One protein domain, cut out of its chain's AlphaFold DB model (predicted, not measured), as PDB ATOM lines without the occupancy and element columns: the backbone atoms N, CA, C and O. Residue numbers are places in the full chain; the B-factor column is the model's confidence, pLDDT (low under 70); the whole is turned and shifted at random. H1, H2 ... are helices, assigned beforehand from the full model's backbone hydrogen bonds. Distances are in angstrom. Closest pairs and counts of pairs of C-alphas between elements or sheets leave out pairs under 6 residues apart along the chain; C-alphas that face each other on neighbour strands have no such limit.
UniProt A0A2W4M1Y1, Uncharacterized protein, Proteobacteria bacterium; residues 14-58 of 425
ATOM      1  N   SER A  14      43.359  43.746   9.251       74.56
ATOM      2  CA  SER A  14      43.262  44.891   8.347       74.56
ATOM      3  C   SER A  14      43.744  44.461   6.958       74.56
ATOM      4  O   SER A  14      44.711  43.705   6.874       74.56
ATOM      5  N   PRO A  15      43.172  44.954   5.844       78.62
ATOM      6  CA  PRO A  15      43.729  44.696   4.514       78.62
ATOM      7  C   PRO A  15      45.228  45.012   4.401       78.62
ATOM      8  O   PRO A  15      45.934  44.354   3.644       78.62
ATOM      9  N   GLY A  16      45.737  45.957   5.202       75.50
ATOM     10  CA  GLY A  16      47.166  46.271   5.275       75.50
ATOM     11  C   GLY A  16      48.051  45.153   5.848       75.50
ATOM     12  O   GLY A  16      49.240  45.117   5.538       75.50
ATOM     13  N   SER A  17      47.499  44.223   6.637       76.81
ATOM     14  CA  SER A  17      48.231  43.068   7.184       76.81
ATOM     15  C   SER A  17      48.174  41.830   6.286       76.81
ATOM     16  O   SER A  17      48.788  40.816   6.606       76.81
ATOM     17  N   LEU A  18      47.420  41.881   5.185       81.81
ATOM     18  CA  LEU A  18      47.322  40.784   4.226       81.81
ATOM     19  C   LEU A  18      48.490  40.833   3.231       81.81
ATOM     20  O   LEU A  18      49.068  41.892   2.962       81.81
ATOM     21  N   HIS A  19      48.822  39.669   2.670       84.56
ATOM     22  CA  HIS A  19      49.721  39.593   1.521       84.56
ATOM     23  C   HIS A  19      49.087  40.291   0.311       84.56
ATOM     24  O   HIS A  19      47.870  40.216   0.110       84.56
ATOM     25  N   ASP A  20      49.913  40.927  -0.513       88.44
ATOM     26  CA  ASP A  20      49.462  41.792  -1.605       88.44
ATOM     27  C   ASP A  20      48.582  41.016  -2.615       88.44
ATOM     28  O   ASP A  20      47.497  41.476  -2.979       88.44
ATOM     29  N   ASP A  21      48.956  39.777  -2.959       88.69
ATOM     30  CA  ASP A  21      48.162  38.892  -3.834       88.69
ATOM     31  C   ASP A  21      46.787  38.534  -3.264       88.69
ATOM     32  O   ASP A  21      45.818  38.366  -4.010       88.69
ATOM     33  N   HIS A  22      46.676  38.432  -1.938       91.62
ATOM     34  CA  HIS A  22      45.398  38.147  -1.301       91.62
ATOM     35  C   HIS A  22      44.454  39.344  -1.446       91.62
ATOM     36  O   HIS A  22      43.290  39.170  -1.804       91.62
ATOM     37  N   VAL A  23      44.961  40.570  -1.274       92.81
ATOM     38  CA  VAL A  23      44.180  41.793  -1.519       92.81
ATOM     39  C   VAL A  23      43.740  41.878  -2.984       92.81
ATOM     40  O   VAL A  23      42.575  42.175  -3.255       92.81
ATOM     41  N   ILE A  24      44.619  41.541  -3.933       94.44
ATOM     42  CA  ILE A  24      44.282  41.491  -5.366       94.44
ATOM     43  C   ILE A  24      43.178  40.456  -5.642       94.44
ATOM     44  O   ILE A  24      42.229  40.745  -6.375       94.44
ATOM     45  N   ALA A  25      43.240  39.267  -5.037       94.19
ATOM     46  CA  ALA A  25      42.199  38.244  -5.176       94.19
ATOM     47  C   ALA A  25      40.837  38.700  -4.613       94.19
ATOM     48  O   ALA A  25      39.789  38.450  -5.224       94.19
ATOM     49  N   LEU A  26      40.837  39.418  -3.486       95.81
ATOM     50  CA  LEU A  26      39.626  40.008  -2.911       95.81
ATOM     51  C   LEU A  26      39.033  41.092  -3.827       95.81
ATOM     52  O   LEU A  26      37.833  41.076  -4.099       95.81
ATOM     53  N   LEU A  27      39.868  41.967  -4.398       96.38
ATOM     54  CA  LEU A  27      39.438  42.978  -5.374       96.38
ATOM     55  C   LEU A  27      38.814  42.349  -6.628       96.38
ATOM     56  O   LEU A  27      37.777  42.824  -7.099       96.38
ATOM     57  N   ARG A  28      39.415  41.267  -7.144       95.56
ATOM     58  CA  ARG A  28      38.915  40.525  -8.317       95.56
ATOM     59  C   ARG A  28      37.543  39.915  -8.056       95.56
ATOM     60  O   ARG A  28      36.614  40.132  -8.838       95.56
ATOM     61  N   SER A  29      37.423  39.177  -6.953       95.94
ATOM     62  CA  SER A  29      36.197  38.458  -6.582       95.94
ATOM     63  C   SER A  29      35.075  39.379  -6.095       95.94
ATOM     64  O   SER A  29      33.907  39.021  -6.203       95.94
ATOM     65  N   GLY A  30      35.409  40.565  -5.576       93.25
ATOM     66  CA  GLY A  30      34.462  41.444  -4.887       93.25
ATOM     67  C   GLY A  30      34.175  41.023  -3.440       93.25
ATOM     68  O   GLY A  30      33.327  41.628  -2.785       93.25
ATOM     69  N   ALA A  31      34.871  40.008  -2.921       93.06
ATOM     70  CA  ALA A  31      34.751  39.601  -1.528       93.06
ATOM     71  C   ALA A  31      35.247  40.712  -0.586       93.06
ATOM     72  O   ALA A  31      36.194  41.435  -0.892       93.06
ATOM     73  N   HIS A  32      34.597  40.850   0.573       91.75
ATOM     74  CA  HIS A  32      34.916  41.869   1.583       91.75
ATOM     75  C   HIS A  32      34.904  43.322   1.053       91.75
ATOM     76  O   HIS A  32      35.655  44.169   1.536       91.75
ATOM     77  N   ALA A  33      34.011  43.638   0.103       92.38
ATOM     78  CA  ALA A  33      33.892  44.959  -0.527       92.38
ATOM     79  C   ALA A  33      33.834  46.131   0.468       92.38
ATOM     80  O   ALA A  33      34.524  47.127   0.272       92.38
ATOM     81  N   ALA A  34      33.066  46.007   1.556       89.69
ATOM     82  CA  ALA A  34      32.959  47.051   2.578       89.69
ATOM     83  C   ALA A  34      34.297  47.316   3.292       89.69
ATOM     84  O   ALA A  34      34.667  48.466   3.511       89.69
ATOM     85  N   LEU A  35      35.054  46.256   3.602       89.25
ATOM     86  CA  LEU A  35      36.369  46.358   4.239       89.25
ATOM     87  C   LEU A  35      37.391  47.005   3.295       89.25
ATOM     88  O   LEU A  35      38.131  47.899   3.701       89.25
ATOM     89  N   LEU A  36      37.414  46.583   2.029       91.56
ATOM     90  CA  LEU A  36      38.315  47.151   1.025       91.56
ATOM     91  C   LEU A  36      37.944  48.593   0.661       91.56
ATOM     92  O   LEU A  36      38.840  49.413   0.495       91.56
ATOM     93  N   SER A  37      36.653  48.926   0.609       91.06
ATOM     94  CA  SER A  37      36.181  50.306   0.417       91.06
ATOM     95  C   SER A  37      36.585  51.202   1.584       91.06
ATOM     96  O   SER A  37      36.974  52.341   1.364       91.06
ATOM     97  N   ALA A  38      36.561  50.693   2.819       85.12
ATOM     98  CA  ALA A  38      37.052  51.447   3.969       85.12
ATOM     99  C   ALA A  38      38.575  51.666   3.923       85.12
ATOM    100  O   ALA A  38      39.061  52.699   4.372       85.12
ATOM    101  N   TYR A  39      39.328  50.707   3.378       86.56
ATOM    102  CA  TYR A  39      40.786  50.780   3.287       86.56
ATOM    103  C   TYR A  39      41.278  51.673   2.139       86.56
ATOM    104  O   TYR A  39      42.146  52.517   2.346       86.56
ATOM    105  N   PHE A  40      40.723  51.508   0.936       88.94
ATOM    106  CA  PHE A  40      41.135  52.256  -0.254       88.94
ATOM    107  C   PHE A  40      40.347  53.545  -0.469       88.94
ATOM    108  O   PHE A  40      40.885  54.472  -1.062       88.94
ATOM    109  N   GLY A  41      39.114  53.632   0.033       90.19
ATOM    110  CA  GLY A  41      38.098  54.585  -0.416       90.19
ATOM    111  C   GLY A  41      37.151  53.951  -1.428       90.19
ATOM    112  O   GLY A  41      37.514  53.012  -2.131       90.19
ATOM    113  N   GLU A  42      35.920  54.453  -1.508       91.44
ATOM    114  CA  GLU A  42      34.895  53.861  -2.372       91.44
ATOM    115  C   GLU A  42      35.217  54.016  -3.867       91.44
ATOM    116  O   GLU A  42      35.054  53.064  -4.634       91.44
ATOM    117  N   ALA A  43      35.694  55.194  -4.280       91.75
ATOM    118  CA  ALA A  43      36.082  55.458  -5.664       91.75
ATOM    119  C   ALA A  43      37.280  54.588  -6.075       91.75
ATOM    120  O   ALA A  43      37.172  53.809  -7.026       91.75
ATOM    121  N   GLU A  44      38.365  54.634  -5.297       92.25
ATOM    122  CA  GLU A  44      39.559  53.819  -5.537       92.25
ATOM    123  C   GLU A  44      39.256  52.317  -5.484       92.25
ATOM    124  O   GLU A  44      39.742  51.571  -6.325       92.25
ATOM    125  N   TYR A  45      38.420  51.838  -4.555       95.44
ATOM    126  CA  TYR A  45      38.024  50.426  -4.514       95.44
ATOM    127  C   TYR A  45      37.374  49.982  -5.829       95.44
ATOM    128  O   TYR A  45      37.746  48.943  -6.378       95.44
ATOM    129  N   ARG A  46      36.419  50.762  -6.353       96.94
ATOM    130  CA  ARG A  46      35.730  50.438  -7.612       96.94
ATOM    131  C   ARG A  46      36.714  50.387  -8.780       96.94
ATOM    132  O   ARG A  46      36.654  49.451  -9.579       96.94
ATOM    133  N   GLU A  47      37.619  51.358  -8.852       97.62
ATOM    134  CA  GLU A  47      38.661  51.418  -9.875       97.62
ATOM    135  C   GLU A  47      39.624  50.228  -9.778       97.62
ATOM    136  O   GLU A  47      39.816  49.499 -10.752       97.62
ATOM    137  N   LEU A  48      40.175  49.965  -8.593       97.88
ATOM    138  CA  LEU A  48      41.101  48.860  -8.353       97.88
ATOM    139  C   LEU A  48      40.447  47.501  -8.623       97.88
ATOM    140  O   LEU A  48      41.080  46.623  -9.206       97.88
ATOM    141  N   SER A  49      39.173  47.317  -8.266       98.12
ATOM    142  CA  SER A  49      38.416  46.108  -8.606       98.12
ATOM    143  C   SER A  49      38.243  45.933 -10.114       98.12
ATOM    144  O   SER A  49      38.368  44.810 -10.611       98.12
ATOM    145  N   LEU A  50      37.977  47.010 -10.860       98.06
ATOM    146  CA  LEU A  50      37.907  46.960 -12.321       98.06
ATOM    147  C   LEU A  50      39.267  46.583 -12.918       98.06
ATOM    148  O   LEU A  50      39.349  45.618 -13.681       98.06
ATOM    149  N   LEU A  51      40.331  47.292 -12.533       98.25
ATOM    150  CA  LEU A  51      41.690  47.040 -13.009       98.25
ATOM    151  C   LEU A  51      42.144  45.612 -12.687       98.25
ATOM    152  O   LEU A  51      42.666  44.925 -13.560       98.25
ATOM    153  N   ALA A  52      41.869  45.115 -11.479       97.56
ATOM    154  CA  ALA A  52      42.256  43.769 -11.071       97.56
ATOM    155  C   ALA A  52      41.555  42.677 -11.894       97.56
ATOM    156  O   ALA A  52      42.171  41.649 -12.195       97.56
ATOM    157  N   ARG A  53      40.286  42.889 -12.273       97.50
ATOM    158  CA  ARG A  53      39.547  41.989 -13.174       97.50
ATOM    159  C   ARG A  53      40.087  42.053 -14.596       97.50
ATOM    160  O   ARG A  53      40.277  41.003 -15.198       97.50
ATOM    161  N   LEU A  54      40.367  43.250 -15.115       96.56
ATOM    162  CA  LEU A  54      40.947  43.424 -16.450       96.56
ATOM    163  C   LEU A  54      42.330  42.771 -16.547       96.56
ATOM    164  O   LEU A  54      42.565  42.003 -17.479       96.56
ATOM    165  N   ALA A  55      43.196  42.987 -15.558       94.50
ATOM    166  CA  ALA A  55      44.507  42.349 -15.468       94.50
ATOM    167  C   ALA A  55      44.398  40.813 -15.511       94.50
ATOM    168  O   ALA A  55      45.125  40.161 -16.251       94.50
ATOM    169  N   ALA A  56      43.414  40.226 -14.818       92.56
ATOM    170  CA  ALA A  56      43.196  38.775 -14.818       92.56
ATOM    171  C   ALA A  56      42.767  38.191 -16.181       92.56
ATOM    172  O   ALA A  56      42.862  36.981 -16.378       92.56
ATOM    173  N   THR A  57      42.282  39.015 -17.119       90.81
ATOM    174  CA  THR A  57      41.930  38.555 -18.478       90.81
ATOM    175  C   THR A  57      43.139  38.434 -19.405       90.81
ATOM    176  O   THR A  57      43.030  37.829 -20.477       90.81
ATOM    177  N   ARG A  58      44.295  38.989 -19.019       85.62
ATOM    178  CA  ARG A  58      45.528  38.894 -19.801       85.62
ATOM    179  C   ARG A  58      46.094  37.479 -19.724       85.62
ATOM    180  O   ARG A  58      46.042  36.816 -18.691       85.62
TER     181      ARG A  58
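What this domain is: This is residues 14 to 58 of the 425 residues of an uncharacterized protein of Proteobacteria bacterium (UniProt A0A2W4M1Y1). The longest helix, H3, has two shorter helices packed crosswise on one side of it, H2 at its first turn and H1 farther along. Residues 17 to 22, of which 20 to 22 belong to H1, stick out. The printed part has 45 residues with three named helices, H1, H2 and H3 in chain order, and no named strand: all helix. It is compact, with a radius of gyration of the C-alphas of 9.7 A and spans of 29 by 22 by 13 A.

Where its parts are: H3, residues 42 to 56, is 21.2 A long and ends with C-alpha 56 at (43.196, 38.775, -14.818). H1, residues 20 to 29, is 14.6 A long and begins with C-alpha 20 at (49.462, 41.792, -1.605). H2, residues 33 to 40, is 10.3 A long.

How they stand to each other: H3 and H1 touch, about perpendicular at 87 degrees; their closest C-alphas, of Ser 49 and Leu 27, are 4.6 A apart. H3 touches H2 with residues 43 to 45 alone, about perpendicular at 77 degrees; the closest C-alphas, of Tyr 45 and Ser 37, are 5.3 A apart. H1 and H2 only just touch, only at the corner by their link, with 3 pairs of C-alphas within 8 A, the closest those of Leu 27 and Ala 33 at 7.6 A. In H1, H2 and H3 every O i to N i+4 pair is within hydrogen-bond range.

The domain as a whole: The two farthest C-alphas, of Ser 14 and Arg 58, are 28.9 A apart. The printed part has no cut, and both links are tight. No printed residue is under pLDDT 70.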